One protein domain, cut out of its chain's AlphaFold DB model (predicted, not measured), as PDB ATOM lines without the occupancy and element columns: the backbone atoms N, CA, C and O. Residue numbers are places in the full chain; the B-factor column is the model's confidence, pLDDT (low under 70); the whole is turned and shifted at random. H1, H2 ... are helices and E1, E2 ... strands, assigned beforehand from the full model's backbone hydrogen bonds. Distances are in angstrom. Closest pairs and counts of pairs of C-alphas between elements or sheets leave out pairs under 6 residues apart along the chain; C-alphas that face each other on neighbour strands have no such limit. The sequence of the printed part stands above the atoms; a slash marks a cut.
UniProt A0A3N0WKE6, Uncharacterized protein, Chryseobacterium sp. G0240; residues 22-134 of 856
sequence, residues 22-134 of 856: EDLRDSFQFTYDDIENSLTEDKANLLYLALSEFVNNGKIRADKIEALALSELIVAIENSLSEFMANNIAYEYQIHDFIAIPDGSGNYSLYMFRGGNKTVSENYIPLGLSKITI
ATOM      1  N   GLU A  22      15.607 -59.479  32.335       47.75
ATOM      2  CA  GLU A  22      14.790 -59.829  33.506       47.75
ATOM      3  C   GLU A  22      14.794 -58.724  34.580       47.75
ATOM      4  O   GLU A  22      13.731 -58.430  35.125       47.75
ATOM      5  N   ASP A  23      15.910 -58.013  34.798       51.75
ATOM      6  CA  ASP A  23      15.985 -56.890  35.760       51.75
ATOM      7  C   ASP A  23      15.031 -55.727  35.385       51.75
ATOM      8  O   ASP A  23      14.518 -54.996  36.240       51.75
ATOM      9  N   LEU A  24      14.748 -55.559  34.088       50.88
ATOM     10  CA  LEU A  24      13.796 -54.570  33.558       50.88
ATOM     11  C   LEU A  24      12.332 -55.029  33.621       50.88
ATOM     12  O   LEU A  24      11.423 -54.213  33.461       50.88
ATOM     13  N   ARG A  25      12.088 -56.328  33.815       46.44
ATOM     14  CA  ARG A  25      10.739 -56.904  33.835       46.44
ATOM     15  C   ARG A  25      10.182 -57.011  35.255       46.44
ATOM     16  O   ARG A  25       8.984 -56.803  35.432       46.44
ATOM     17  N   ASP A  26      11.048 -57.223  36.245       45.56
ATOM     18  CA  ASP A  26      10.673 -57.256  37.667       45.56
ATOM     19  C   ASP A  26      10.520 -55.853  38.293       45.56
ATOM     20  O   ASP A  26       9.902 -55.702  39.340       45.56
ATOM     21  N   SER A  27      10.985 -54.791  37.628       49.50
ATOM     22  CA  SER A  27      10.894 -53.400  38.114       49.50
ATOM     23  C   SER A  27       9.516 -52.734  37.941       49.50
ATOM     24  O   SER A  27       9.348 -51.573  38.313       49.50
ATOM     25  N   PHE A  28       8.515 -53.449  37.412       46.69
ATOM     26  CA  PHE A  28       7.160 -52.925  37.169       46.69
ATOM     27  C   PHE A  28       6.040 -53.621  37.966       46.69
ATOM     28  O   PHE A  28       4.869 -53.279  37.782       46.69
ATOM     29  N   GLN A  29       6.356 -54.553  38.871       46.47
ATOM     30  CA  GLN A  29       5.389 -55.093  39.836       46.47
ATOM     31  C   GLN A  29       5.836 -54.762  41.260       46.47
ATOM     32  O   GLN A  29       6.574 -55.517  41.875       46.47
ATOM     33  N   PHE A  30       5.370 -53.629  41.785       45.88
ATOM     34  CA  PHE A  30       5.543 -53.296  43.198       45.88
ATOM     35  C   PHE A  30       4.397 -53.891  44.018       45.88
ATOM     36  O   PHE A  30       3.224 -53.654  43.711       45.88
ATOM     37  N   THR A  31       4.730 -54.639  45.071       53.06
ATOM     38  CA  THR A  31       3.780 -54.984  46.135       53.06
ATOM     39  C   THR A  31       3.911 -54.001  47.299       53.06
ATOM     40  O   THR A  31       4.910 -53.296  47.420       53.06
ATOM     41  N   TYR A  32       2.877 -53.903  48.141       44.88
ATOM     42  CA  TYR A  32       2.805 -52.911  49.227       44.88
ATOM     43  C   TYR A  32       3.957 -53.046  50.244       44.88
ATOM     44  O   TYR A  32       4.356 -52.055  50.848       44.88
ATOM     45  N   ASP A  33       4.544 -54.240  50.359       47.12
ATOM     46  CA  ASP A  33       5.638 -54.537  51.289       47.12
ATOM     47  C   ASP A  33       7.014 -54.026  50.794       47.12
ATOM     48  O   ASP A  33       7.928 -53.829  51.596       47.12
ATOM     49  N   ASP A  34       7.166 -53.725  49.495       49.78
ATOM     50  CA  ASP A  34       8.426 -53.217  48.916       49.78
ATOM     51  C   ASP A  34       8.646 -51.713  49.177       49.78
ATOM     52  O   ASP A  34       9.774 -51.213  49.117       49.78
ATOM     53  N   ILE A  35       7.572 -50.983  49.498       52.62
ATOM     54  CA  ILE A  35       7.577 -49.526  49.708       52.62
ATOM     55  C   ILE A  35       8.169 -49.160  51.078       52.62
ATOM     56  O   ILE A  35       8.744 -48.083  51.232       52.62
ATOM     57  N   GLU A  36       8.096 -50.053  52.068       46.12
ATOM     58  CA  GLU A  36       8.406 -49.691  53.456       46.12
ATOM     59  C   GLU A  36       9.898 -49.813  53.824       46.12
ATOM     60  O   GLU A  36      10.329 -49.204  54.799       46.12
ATOM     61  N   ASN A  37      10.723 -50.528  53.040       47.47
ATOM     62  CA  ASN A  37      12.097 -50.860  53.466       47.47
ATOM     63  C   ASN A  37      13.249 -50.517  52.501       47.47
ATOM     64  O   ASN A  37      14.399 -50.801  52.838       47.47
ATOM     65  N   SER A  38      13.027 -49.908  51.323       50.47
ATOM     66  CA  SER A  38      14.163 -49.593  50.422       50.47
ATOM     67  C   SER A  38      13.966 -48.468  49.391       50.47
ATOM     68  O   SER A  38      14.557 -48.495  48.307       50.47
ATOM     69  N   LEU A  39      13.202 -47.427  49.727       46.88
ATOM     70  CA  LEU A  39      13.189 -46.183  48.947       46.88
ATOM     71  C   LEU A  39      14.421 -45.333  49.290       46.88
ATOM     72  O   LEU A  39      14.391 -44.472  50.164       46.88
ATOM     73  N   THR A  40      15.536 -45.590  48.607       60.47
ATOM     74  CA  THR A  40      16.644 -44.628  48.553       60.47
ATOM     75  C   THR A  40      16.220 -43.427  47.703       60.47
ATOM     76  O   THR A  40      15.529 -43.602  46.700       60.47
ATOM     77  N   GLU A  41      16.647 -42.220  48.081       51.62
ATOM     78  CA  GLU A  41      16.304 -40.935  47.439       51.62
ATOM     79  C   GLU A  41      16.460 -40.969  45.903       51.62
ATOM     80  O   GLU A  41      15.583 -40.525  45.163       51.62
ATOM     81  N   ASP A  42      17.490 -41.663  45.413       51.44
ATOM     82  CA  ASP A  42      17.754 -41.849  43.980       51.44
ATOM     83  C   ASP A  42      16.662 -42.637  43.230       51.44
ATOM     84  O   ASP A  42      16.411 -42.398  42.049       51.44
ATOM     85  N   LYS A  43      15.967 -43.566  43.902       52.66
ATOM     86  CA  LYS A  43      14.874 -44.357  43.308       52.66
ATOM     87  C   LYS A  43      13.533 -43.626  43.360       52.66
ATOM     88  O   LYS A  43      12.713 -43.814  42.464       52.66
ATOM     89  N   ALA A  44      13.330 -42.758  44.353       54.50
ATOM     90  CA  ALA A  44      12.177 -41.858  44.405       54.50
ATOM     91  C   ALA A  44      12.236 -40.815  43.271       54.50
ATOM     92  O   ALA A  44      11.232 -40.573  42.601       54.50
ATOM     93  N   ASN A  45      13.428 -40.284  42.980       52.44
ATOM     94  CA  ASN A  45      13.644 -39.324  41.893       52.44
ATOM     95  C   ASN A  45      13.391 -39.919  40.493       52.44
ATOM     96  O   ASN A  45      12.891 -39.232  39.605       52.44
ATOM     97  N   LEU A  46      13.649 -41.215  40.304       53.03
ATOM     98  CA  LEU A  46      13.341 -41.936  39.062       53.03
ATOM     99  C   LEU A  46      11.832 -42.140  38.835       53.03
ATOM    100  O   LEU A  46      11.385 -42.143  37.689       53.03
ATOM    101  N   LEU A  47      11.040 -42.254  39.906       52.25
ATOM    102  CA  LEU A  47       9.579 -42.379  39.832       52.25
ATOM    103  C   LEU A  47       8.900 -41.038  39.494       52.25
ATOM    104  O   LEU A  47       7.886 -41.013  38.800       52.25
ATOM    105  N   TYR A  48       9.497 -39.919  39.919       52.97
ATOM    106  CA  TYR A  48       9.046 -38.561  39.583       52.97
ATOM    107  C   TYR A  48       9.333 -38.150  38.127       52.97
ATOM    108  O   TYR A  48       8.699 -37.232  37.611       52.97
ATOM    109  N   LEU A  49      10.239 -38.850  37.436       49.78
ATOM    110  CA  LEU A  49      10.653 -38.576  36.053       49.78
ATOM    111  C   LEU A  49      10.006 -39.518  35.020       49.78
ATOM    112  O   LEU A  49      10.575 -39.763  33.954       49.78
ATOM    113  N   ALA A  50       8.806 -40.041  35.291       56.91
ATOM    114  CA  ALA A  50       8.043 -40.802  34.304       56.91
ATOM    115  C   ALA A  50       7.686 -39.906  33.097       56.91
ATOM    116  O   ALA A  50       6.709 -39.156  33.084       56.91
ATOM    117  N   LEU A  51       8.528 -39.993  32.065       54.88
ATOM    118  CA  LEU A  51       8.590 -39.153  30.865       54.88
ATOM    119  C   LEU A  51       7.238 -38.962  30.146       54.88
ATOM    120  O   LEU A  51       7.046 -37.969  29.450       54.88
ATOM    121  N   SER A  52       6.286 -39.883  30.316       59.03
ATOM    122  CA  SER A  52       4.956 -39.841  29.697       59.03
ATOM    123  C   SER A  52       4.016 -38.789  30.292       59.03
ATOM    124  O   SER A  52       3.105 -38.333  29.598       59.03
ATOM    125  N   GLU A  53       4.218 -38.371  31.544       60.12
ATOM    126  CA  GLU A  53       3.422 -37.284  32.126       60.12
ATOM    127  C   GLU A  53       3.902 -35.903  31.672       60.12
ATOM    128  O   GLU A  53       3.110 -34.962  31.622       60.12
ATOM    129  N   PHE A  54       5.172 -35.805  31.277       59.81
ATOM    130  CA  PHE A  54       5.844 -34.552  30.948       59.81
ATOM    131  C   PHE A  54       6.058 -34.331  29.453       59.81
ATOM    132  O   PHE A  54       6.208 -33.189  29.028       59.81
ATOM    133  N   VAL A  55       6.059 -35.388  28.639       59.53
ATOM    134  CA  VAL A  55       6.433 -35.339  27.222       59.53
ATOM    135  C   VAL A  55       5.350 -36.008  26.372       59.53
ATOM    136  O   VAL A  55       4.975 -37.152  26.604       59.53
ATOM    137  N   ASN A  56       4.852 -35.306  25.353       65.06
ATOM    138  CA  ASN A  56       3.947 -35.835  24.334       65.06
ATOM    139  C   ASN A  56       4.660 -35.823  22.971       65.06
ATOM    140  O   ASN A  56       5.139 -34.779  22.528       65.06
ATOM    141  N   ASN A  57       4.760 -36.981  22.309       62.09
ATOM    142  CA  ASN A  57       5.476 -37.157  21.034       62.09
ATOM    143  C   ASN A  57       6.924 -36.626  21.044       62.09
ATOM    144  O   ASN A  57       7.369 -35.966  20.105       62.09
ATOM    145  N   GLY A  58       7.658 -36.883  22.129       52.59
ATOM    146  CA  GLY A  58       9.052 -36.446  22.269       52.59
ATOM    147  C   GLY A  58       9.233 -34.943  22.524       52.59
ATOM    148  O   GLY A  58      10.367 -34.474  22.529       52.59
ATOM    149  N   LYS A  59       8.150 -34.183  22.750       57.16
ATOM    150  CA  LYS A  59       8.188 -32.765  23.146       57.16
ATOM    151  C   LYS A  59       7.538 -32.554  24.509       57.16
ATOM    152  O   LYS A  59       6.492 -33.136  24.781       57.16
ATOM    153  N   ILE A  60       8.144 -31.722  25.354       67.00
ATOM    154  CA  ILE A  60       7.593 -31.388  26.674       67.00
ATOM    155  C   ILE A  60       6.197 -30.771  26.501       67.00
ATOM    156  O   ILE A  60       5.988 -29.919  25.632       67.00
ATOM    157  N   ARG A  61       5.228 -31.224  27.296       63.62
ATOM    158  CA  ARG A  61       3.862 -30.698  27.282       63.62
ATOM    159  C   ARG A  61       3.842 -29.296  27.892       63.62
ATOM    160  O   ARG A  61       4.441 -29.059  28.936       63.62
ATOM    161  N   ALA A  62       3.128 -28.370  27.254       61.09
ATOM    162  CA  ALA A  62       3.100 -26.964  27.663       61.09
ATOM    163  C   ALA A  62       2.547 -26.749  29.085       61.09
ATOM    164  O   ALA A  62       3.011 -25.858  29.784       61.09
ATOM    165  N   ASP A  63       1.621 -27.596  29.543       56.47
ATOM    166  CA  ASP A  63       1.050 -27.578  30.900       56.47
ATOM    167  C   ASP A  63       2.009 -28.102  31.980       56.47
ATOM    168  O   ASP A  63       1.722 -28.006  33.170       56.47
ATOM    169  N   LYS A  64       3.146 -28.672  31.573       59.81
ATOM    170  CA  LYS A  64       4.190 -29.192  32.461       59.81
ATOM    171  C   LYS A  64       5.507 -28.429  32.343       59.81
ATOM    172  O   LYS A  64       6.437 -28.736  33.080       59.81
ATOM    173  N   ILE A  65       5.573 -27.410  31.475       62.34
ATOM    174  CA  ILE A  65       6.713 -26.485  31.385       62.34
ATOM    175  C   ILE A  65       6.964 -25.805  32.727       62.34
ATOM    176  O   ILE A  65       8.110 -25.675  33.110       62.34
ATOM    177  N   GLU A  66       5.923 -25.446  33.472       52.94
ATOM    178  CA  GLU A  66       6.058 -24.774  34.772       52.94
ATOM    179  C   GLU A  66       6.622 -25.700  35.869       52.94
ATOM    180  O   GLU A  66       7.229 -25.234  36.823       52.94
ATOM    181  N   ALA A  67       6.466 -27.021  35.707       53.00
ATOM    182  CA  ALA A  67       6.996 -28.031  36.625       53.00
ATOM    183  C   ALA A  67       8.393 -28.551  36.225       53.00
ATOM    184  O   ALA A  67       9.103 -29.090  37.067       53.00
ATOM    185  N   LEU A  68       8.780 -28.414  34.948       53.12
ATOM    186  CA  LEU A  68      10.100 -28.795  34.419       53.12
ATOM    187  C   LEU A  68      11.067 -27.619  34.271       53.12
ATOM    188  O   LEU A  68      12.278 -27.827  34.271       53.12
ATOM    189  N   ALA A  69      10.557 -26.398  34.136       52.34
ATOM    190  CA  ALA A  69      11.341 -25.186  34.271       52.34
ATOM    191  C   ALA A  69      11.592 -24.953  35.763       52.34
ATOM    192  O   ALA A  69      11.025 -24.057  36.381       52.34
ATOM    193  N   LEU A  70      12.488 -25.755  36.341       52.00
ATOM    194  CA  LEU A  70      13.362 -25.243  37.390       52.00
ATOM    195  C   LEU A  70      14.280 -24.203  36.729       52.00
ATOM    196  O   LEU A  70      15.451 -24.473  36.504       52.00
ATOM    197  N   SER A  71      13.730 -23.059  36.323       57.81
ATOM    198  CA  SER A  71      14.532 -21.868  36.105       57.81
ATOM    199  C   SER A  71      14.401 -21.031  37.361       57.81
ATOM    200  O   SER A  71      13.355 -20.446  37.652       57.81
ATOM    201  N   GLU A  72      15.460 -21.041  38.159       65.75
ATOM    202  CA  GLU A  72      15.554 -20.157  39.307       65.75
ATOM    203  C   GLU A  72      15.513 -18.711  38.789       65.75
ATOM    204  O   GLU A  72      16.198 -18.361  37.824       65.75
ATOM    205  N   LEU A  73      14.647 -17.875  39.372       82.69
ATOM    206  CA  LEU A  73      14.640 -16.450  39.065       82.69
ATOM    207  C   LEU A  73      15.774 -15.794  39.844       82.69
ATOM    208  O   LEU A  73      15.654 -15.511  41.035       82.69
ATOM    209  N   ILE A  74      16.865 -15.520  39.147       89.25
ATOM    210  CA  ILE A  74      18.061 -14.937  39.734       89.25
ATOM    211  C   ILE A  74      17.915 -13.434  39.721       89.25
ATOM    212  O   ILE A  74      17.878 -12.801  38.666       89.25
ATOM    213  N   VAL A  75      17.836 -12.858  40.914       90.81
ATOM    214  CA  VAL A  75      17.762 -11.412  41.093       90.81
ATOM    215  C   VAL A  75      19.176 -10.885  41.307       90.81
ATOM    216  O   VAL A  75      19.778 -11.092  42.360       90.81
ATOM    217  N   ALA A  76      19.711 -10.226  40.285       92.06
ATOM    218  CA  ALA A  76      21.024  -9.602  40.329       92.06
ATOM    219  C   ALA A  76      21.003  -8.332  41.196       92.06
ATOM    220  O   ALA A  76      19.996  -7.625  41.246       92.06
ATOM    221  N   ILE A  77      22.117  -8.012  41.858       93.56
ATOM    222  CA  ILE A  77      22.306  -6.715  42.535       93.56
ATOM    223  C   ILE A  77      22.879  -5.643  41.598       93.56
ATOM    224  O   ILE A  77      22.885  -4.459  41.936       93.56
ATOM    225  N   GLU A  78      23.385  -6.047  40.433       96.00
ATOM    226  CA  GLU A  78      23.902  -5.151  39.401       96.00
ATOM    227  C   GLU A  78      22.774  -4.434  38.667       96.00
ATOM    228  O   GLU A  78      21.678  -4.971  38.532       96.00
ATOM    229  N   ASN A  79      23.046  -3.239  38.134       93.75
ATOM    230  CA  ASN A  79      22.005  -2.414  37.515       93.75
ATOM    231  C   ASN A  79      21.992  -2.491  35.978       93.75
ATOM    232  O   ASN A  79      21.279  -1.749  35.299       93.75
ATOM    233  N   SER A  80      22.827  -3.355  35.393       93.62
ATOM    234  CA  SER A  80      22.878  -3.571  33.949       93.62
ATOM    235  C   SER A  80      23.376  -4.969  33.590       93.62
ATOM    236  O   SER A  80      24.132  -5.592  34.336       93.62
ATOM    237  N   LEU A  81      23.010  -5.450  32.397       93.69
ATOM    238  CA  LEU A  81      23.497  -6.733  31.880       93.69
ATOM    239  C   LEU A  81      25.027  -6.784  31.794       93.69
ATOM    240  O   LEU A  81      25.622  -7.820  32.065       93.69
ATOM    241  N   SER A  82      25.674  -5.671  31.441       95.31
ATOM    242  CA  SER A  82      27.136  -5.614  31.355       95.31
ATOM    243  C   SER A  82      27.804  -5.804  32.716       95.31
ATOM    244  O   SER A  82      28.804  -6.512  32.805       95.31
ATOM    245  N   GLU A  83      27.261  -5.180  33.762       95.94
ATOM    246  CA  GLU A  83      27.756  -5.329  35.133       95.94
ATOM    247  C   GLU A  83      27.504  -6.745  35.656       95.94
ATOM    248  O   GLU A  83      28.431  -7.382  36.154       95.94
ATOM    249  N   PHE A  84      26.293  -7.275  35.455       96.31
ATOM    250  CA  PHE A  84      25.951  -8.646  35.834       96.31
ATOM    251  C   PHE A  84      26.890  -9.667  35.176       96.31
ATOM    252  O   PHE A  84      27.426 -10.544  35.844       96.31
ATOM    253  N   MET A  85      27.165  -9.533  33.874       96.31
ATOM    254  CA  MET A  85      28.104 -10.415  33.171       96.31
ATOM    255  C   MET A  85      29.534 -10.304  33.699       96.31
ATOM    256  O   MET A  85      30.239 -11.310  33.757       96.31
ATOM    257  N   ALA A  86      29.985  -9.106  34.078       95.62
ATOM    258  CA  ALA A  86      31.301  -8.929  34.683       95.62
ATOM    259  C   ALA A  86      31.385  -9.606  36.061       95.62
ATOM    260  O   ALA A  86      32.431 -10.156  36.403       95.62
ATOM    261  N   ASN A  87      30.274  -9.634  36.806       95.75
ATOM    262  CA  ASN A  87      30.167 -10.274  38.116       95.75
ATOM    263  C   ASN A  87      29.500 -11.664  38.087       95.75
ATOM    264  O   ASN A  87      29.091 -12.186  39.120       95.75
ATOM    265  N   ASN A  88      29.400 -12.300  36.916       93.88
ATOM    266  CA  ASN A  88      28.617 -13.529  36.758       93.88
ATOM    267  C   ASN A  88      29.060 -14.681  37.677       93.88
ATOM    268  O   ASN A  88      28.261 -15.552  37.995       93.88
ATOM    269  N   ILE A  89      30.325 -14.677  38.108       94.12
ATOM    270  CA  ILE A  89      30.894 -15.679  39.015       94.12
ATOM    271  C   ILE A  89      30.273 -15.647  40.419       94.12
ATOM    272  O   ILE A  89      30.426 -16.611  41.161       94.12
ATOM    273  N   ALA A  90      29.597 -14.553  40.787       93.50
ATOM    274  CA  ALA A  90      28.880 -14.417  42.051       93.50
ATOM    275  C   ALA A  90      27.513 -15.129  42.046       93.50
ATOM    276  O   ALA A  90      26.885 -15.227  43.096       93.50
ATOM    277  N   TYR A  91      27.069 -15.630  40.886       91.12
ATOM    278  CA  TYR A  91      25.769 -16.267  40.700       91.12
ATOM    279  C   TYR A  91      25.935 -17.675  40.122       91.12
ATOM    280  O   TYR A  91      26.592 -17.883  39.096       91.12
ATOM    281  N   GLU A  92      25.291 -18.656  40.746       90.62
ATOM    282  CA  GLU A  92      25.156 -19.993  40.176       90.62
ATOM    283  C   GLU A  92      23.918 -20.020  39.274       90.62
ATOM    284  O   GLU A  92      22.828 -19.679  39.710       90.62
ATOM    285  N   TYR A  93      24.115 -20.326  37.988       90.62
ATOM    286  CA  TYR A  93      23.038 -20.378  36.993       90.62
ATOM    287  C   TYR A  93      23.436 -21.176  35.765       90.62
ATOM    288  O   TYR A  93      24.619 -21.228  35.389       90.62
ATOM    289  N   GLN A  94      22.439 -21.771  35.134       87.75
ATOM    290  CA  GLN A  94      22.533 -22.708  34.036       87.75
ATOM    291  C   GLN A  94      21.759 -22.210  32.812       87.75
ATOM    292  O   GLN A  94      21.148 -21.140  32.787       87.75
ATOM    293  N   ILE A  95      21.866 -22.978  31.729       85.06
ATOM    294  CA  ILE A  95      21.118 -22.722  30.504       85.06
ATOM    295  C   ILE A  95      19.607 -22.722  30.796       85.06
ATOM    296  O   ILE A  95      19.090 -23.639  31.420       85.06
ATOM    297  N   HIS A  96      18.924 -21.703  30.284       82.94
ATOM    298  CA  HIS A  96      17.505 -21.373  30.435       82.94
ATOM    299  C   HIS A  96      17.076 -20.730  31.762       82.94
ATOM    300  O   HIS A  96      15.890 -20.437  31.910       82.94
ATOM    301  N   ASP A  97      18.008 -20.405  32.663       86.94
ATOM    302  CA  ASP A  97      17.669 -19.629  33.859       86.94
ATOM    303  C   ASP A  97      17.265 -18.190  33.527       86.94
ATOM    304  O   ASP A  97      17.768 -17.570  32.575       86.94
ATOM    305  N   PHE A  98      16.348 -17.663  34.340       89.81
ATOM    306  CA  PHE A  98      15.860 -16.296  34.238       89.81
ATOM    307  C   PHE A  98      16.668 -15.376  35.143       89.81
ATOM    308  O   PHE A  98      16.808 -15.620  36.335       89.81
ATOM    309  N   ILE A  99      17.163 -14.280  34.582       91.25
ATOM    310  CA  ILE A  99      17.975 -13.292  35.290       91.25
ATOM    311  C   ILE A  99      17.228 -11.963  35.271       91.25
ATOM    312  O   ILE A  99      17.032 -11.361  34.211       91.25
ATOM    313  N   ALA A 100      16.808 -11.510  36.447       92.06
ATOM    314  CA  ALA A 100      16.212 -10.206  36.680       92.06
ATOM    315  C   ALA A 100      17.292  -9.227  37.151       92.06
ATOM    316  O   ALA A 100      17.862  -9.384  38.228       92.06
ATOM    317  N   ILE A 101      17.551  -8.198  36.350       92.44
ATOM    318  CA  ILE A 101      18.557  -7.172  36.635       92.44
ATOM    319  C   ILE A 101      17.830  -5.863  36.953       92.44
ATOM    320  O   ILE A 101      17.118  -5.369  36.071       92.44
ATOM    321  N   PRO A 102      17.936  -5.312  38.175       90.38
ATOM    322  CA  PRO A 102      17.292  -4.052  38.521       90.38
ATOM    323  C   PRO A 102      17.820  -2.896  37.660       90.38
ATOM    324  O   PRO A 102      18.933  -2.940  37.157       90.38
ATOM    325  N   ASP A 103      17.033  -1.838  37.480       84.25
ATOM    326  CA  ASP A 103      17.458  -0.606  36.789       84.25
ATOM    327  C   ASP A 103      17.845   0.527  37.762       84.25
ATOM    328  O   ASP A 103      18.009   1.681  37.361       84.25
ATOM    329  N   GLY A 104      17.929   0.222  39.060       79.56
ATOM    330  CA  GLY A 104      18.154   1.192  40.135       79.56
ATOM    331  C   GLY A 104      16.949   2.087  40.473       79.56
ATOM    332  O   GLY A 104      17.024   2.861  41.424       79.56
ATOM    333  N   SER A 105      15.829   1.975  39.748       80.56
ATOM    334  CA  SER A 105      14.594   2.758  39.944       80.56
ATOM    335  C   SER A 105      13.408   1.905  40.412       80.56
ATOM    336  O   SER A 105      12.263   2.355  40.385       80.56
ATOM    337  N   GLY A 106      13.677   0.670  40.847       74.88
ATOM    338  CA  GLY A 106      12.665  -0.290  41.291       74.88
ATOM    339  C   GLY A 106      12.053  -1.139  40.172       74.88
ATOM    340  O   GLY A 106      11.146  -1.917  40.462       74.88
ATOM    341  N   ASN A 107      12.536  -1.032  38.925       77.75
ATOM    342  CA  ASN A 107      12.133  -1.922  37.831       77.75
ATOM    343  C   ASN A 107      13.221  -2.960  37.542       77.75
ATOM    344  O   ASN A 107      14.370  -2.791  37.943       77.75
ATOM    345  N   TYR A 108      12.862  -4.011  36.801       84.81
ATOM    346  CA  TYR A 108      13.779  -5.076  36.397       84.81
ATOM    347  C   TYR A 108      13.762  -5.281  34.883       84.81
ATOM    348  O   TYR A 108      12.707  -5.297  34.244       84.81
ATOM    349  N   SER A 109      14.941  -5.503  34.315       87.25
ATOM    350  CA  SER A 109      15.111  -6.077  32.983       87.25
ATOM    351  C   SER A 109      15.268  -7.588  33.111       87.25
ATOM    352  O   SER A 109      16.151  -8.056  33.827       87.25
ATOM    353  N   LEU A 110      14.410  -8.347  32.428       89.62
ATOM    354  CA  LEU A 110      14.398  -9.808  32.496       89.62
ATOM    355  C   LEU A 110      15.072 -10.428  31.266       89.62
ATOM    356  O   LEU A 110      14.692 -10.151  30.120       89.62
ATOM    357  N   TYR A 111      16.045 -11.296  31.524       90.69
ATOM    358  CA  TYR A 111      16.819 -12.026  30.527       90.69
ATOM    359  C   TYR A 111      16.705 -13.532  30.751       90.69
ATOM    360  O   TYR A 111      16.523 -13.980  31.877       90.69
ATOM    361  N   MET A 112      16.861 -14.319  29.691       91.44
ATOM    362  CA  MET A 112      17.039 -15.771  29.773       91.44
ATOM    363  C   MET A 112      18.434 -16.136  29.263       91.44
ATOM    364  O   MET A 112      18.786 -15.784  28.132       91.44
ATOM    365  N   PHE A 113      19.242 -16.830  30.068       93.19
ATOM    366  CA  PHE A 113      20.575 -17.257  29.637       93.19
ATOM    367  C   PHE A 113      20.463 -18.462  28.699       93.19
ATOM    368  O   PHE A 113      20.058 -19.539  29.105       93.19
ATOM    369  N   ARG A 114      20.841 -18.329  27.427       88.81
ATOM    370  CA  ARG A 114      20.703 -19.410  26.426       88.81
ATOM    371  C   ARG A 114      21.867 -20.413  26.417       88.81
ATOM    372  O   ARG A 114      21.927 -21.255  25.526       88.81
ATOM    373  N   GLY A 115      22.797 -20.310  27.371       86.31
ATOM    374  CA  GLY A 115      24.025 -21.109  27.424       86.31
ATOM    375  C   GLY A 115      25.199 -20.487  26.657       86.31
ATOM    376  O   GLY A 115      25.030 -19.568  25.857       86.31
ATOM    377  N   GLY A 116      26.413 -20.987  26.911       91.06
ATOM    378  CA  GLY A 116      27.661 -20.480  26.327       91.06
ATOM    379  C   GLY A 116      28.548 -19.757  27.342       91.06
ATOM    380  O   GLY A 116      28.451 -19.982  28.545       91.06
ATOM    381  N   ASN A 117      29.451 -18.894  26.871       94.12
ATOM    382  CA  ASN A 117      30.295 -18.100  27.767       94.12
ATOM    383  C   ASN A 117      29.447 -17.023  28.473       94.12
ATOM    384  O   ASN A 117      28.839 -16.181  27.808       94.12
ATOM    385  N   LYS A 118      29.442 -17.040  29.812       95.38
ATOM    386  CA  LYS A 118      28.678 -16.125  30.680       95.38
ATOM    387  C   LYS A 118      29.096 -14.652  30.568       95.38
ATOM    388  O   LYS A 118      28.340 -13.773  30.964       95.38
ATOM    389  N   THR A 119      30.254 -14.365  29.983       95.31
ATOM    390  CA  THR A 119      30.760 -12.992  29.796       95.31
ATOM    391  C   THR A 119      30.328 -12.338  28.475       95.31
ATOM    392  O   THR A 119      30.724 -11.211  28.194       95.31
ATOM    393  N   VAL A 120      29.524 -13.023  27.650       94.12
ATOM    394  CA  VAL A 120      29.102 -12.549  26.320       94.12
ATOM    395  C   VAL A 120      27.608 -12.218  26.314       94.12
ATOM    396  O   VAL A 120      26.778 -13.100  26.531       94.12
ATOM    397  N   SER A 121      27.251 -10.968  25.995       92.69
ATOM    398  CA  SER A 121      25.865 -10.459  26.058       92.69
ATOM    399  C   SER A 121      24.898 -11.188  25.141       92.69
ATOM    400  O   SER A 121      23.728 -11.339  25.471       92.69
ATOM    401  N   GLU A 122      25.378 -11.674  23.999       94.44
ATOM    402  CA  GLU A 122      24.562 -12.402  23.025       94.44
ATOM    403  C   GLU A 122      23.981 -13.697  23.603       94.44
ATOM    404  O   GLU A 122      22.984 -14.200  23.090       94.44
ATOM    405  N   ASN A 123      24.569 -14.227  24.682       94.62
ATOM    406  CA  ASN A 123      24.076 -15.417  25.366       94.62
ATOM    407  C   ASN A 123      22.929 -15.132  26.348       94.62
ATOM    408  O   ASN A 123      22.434 -16.061  26.979       94.62
ATOM    409  N   TYR A 124      22.455 -13.886  26.436       92.88
ATOM    410  CA  TYR A 124      21.309 -13.483  27.250       92.88
ATOM    411  C   TYR A 124      20.204 -12.945  26.347       92.88
ATOM    412  O   TYR A 124      20.356 -11.914  25.692       92.88
ATOM    413  N   ILE A 125      19.076 -13.647  26.302       89.62
ATOM    414  CA  ILE A 125      17.939 -13.286  25.457       89.62
ATOM    415  C   ILE A 125      17.019 -12.358  26.258       89.62
ATOM    416  O   ILE A 125      16.473 -12.798  27.271       89.62
ATOM    417  N   PRO A 126      16.814 -11.095  25.840       87.25
ATOM    418  CA  PRO A 126      15.845 -10.223  26.493       87.25
ATOM    419  C   PRO A 126      14.427 -10.731  26.213       87.25
ATOM    420  O   PRO A 126      14.059 -10.946  25.058       87.25
ATOM    421  N   LEU A 127      13.603 -10.885  27.251       78.44
ATOM    422  CA  LEU A 127      12.241 -11.424  27.099       78.44
ATOM    423  C   LEU A 127      11.207 -10.392  26.629       78.44
ATOM    424  O   LEU A 127      10.041 -10.725  26.445       78.44
ATOM    425  N   GLY A 128      11.600  -9.128  26.459       65.31
ATOM    426  CA  GLY A 128      10.721  -8.071  25.946       65.31
ATOM    427  C   GLY A 128       9.576  -7.647  26.880       65.31
ATOM    428  O   GLY A 128       8.848  -6.718  26.546       65.31
ATOM    429  N   LEU A 129       9.436  -8.252  28.066       60.59
ATOM    430  CA  LEU A 129       8.419  -7.916  29.077       60.59
ATOM    431  C   LEU A 129       8.784  -6.702  29.950       60.59
ATOM    432  O   LEU A 129       8.243  -6.523  31.037       60.59
ATOM    433  N   SER A 130       9.697  -5.842  29.502       53.22
ATOM    434  CA  SER A 130      10.285  -4.800  30.350       53.22
ATOM    435  C   SER A 130       9.357  -3.623  30.682       53.22
ATOM    436  O   SER A 130       9.779  -2.735  31.418       53.22
ATOM    437  N   LYS A 131       8.116  -3.565  30.167       53.56
ATOM    438  CA  LYS A 131       7.210  -2.419  30.376       53.56
ATOM    439  C   LYS A 131       5.721  -2.790  30.367       53.56
ATOM    440  O   LYS A 131       5.029  -2.544  29.386       53.56
ATOM    441  N   ILE A 132       5.194  -3.270  31.495       55.47
ATOM    442  CA  ILE A 132       3.857  -2.822  31.925       55.47
ATOM    443  C   ILE A 132       4.113  -1.577  32.773       55.47
ATOM    444  O   ILE A 132       4.326  -1.669  33.978       55.47
ATOM    445  N   THR A 133       4.223  -0.407  32.143       54.53
ATOM    446  CA  THR A 133       4.449   0.831  32.896       54.53
ATOM    447  C   THR A 133       3.152   1.282  33.557       54.53
ATOM    448  O   THR A 133       2.072   1.129  32.986       54.53
ATOM    449  N   ILE A 134       3.259   1.925  34.726       55.62
ATOM    450  CA  ILE A 134       2.146   2.657  35.353       55.62
ATOM    451  C   ILE A 134       1.447   3.564  34.332       55.62
ATOM    452  O   ILE A 134       0.228   3.576  34.286       55.62
TER     453      ILE A 134
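This is residues 22 to 134 of the 856 residues of an uncharacterized protein of Chryseobacterium sp. G0240 (UniProt A0A3N0WKE6). A small head, the mixed sheet E1 E2 E3 E4 with H4 over one face, follows a long arm of loops with H1, H2 and H3. Little structure is regular: 42 of 113 printed residues are in named elements, helices and strands mixed. The whole is extended, radius of gyration of the C-alphas 20.5 A, spans 59 by 29 by 27 A.

Residues 22 to 48, of which 41 to 48 belong to H1, stand free. Next, H2, residues 51 to 54, and H3, 62 to 68, are close but not clearly touching, C-alphas 54 and 64 being closest at 5.8 A. E1, residues 73 to 75, H4, 81 to 86, and E2, 98 to 102, form a strand-helix-strand unit, a helix between parallel strands; N 74 and O 98 are 2.8 A apart. E2, E3, residues 108 to 113, and E4, 124 to 126, form a meander, neighbours antiparallel; N 99 and O 111 are 2.8 A apart.

Find H1 beginning at C-alpha 41, (16.304, -40.935, 47.439); E4 ends at C-alpha 126, (15.845, -10.223, 26.493).

C-alphas 22 and 134, the farthest apart, are 63.8 A apart. See pLDDT under 70 in residues 22 to 72 and 128 to 134.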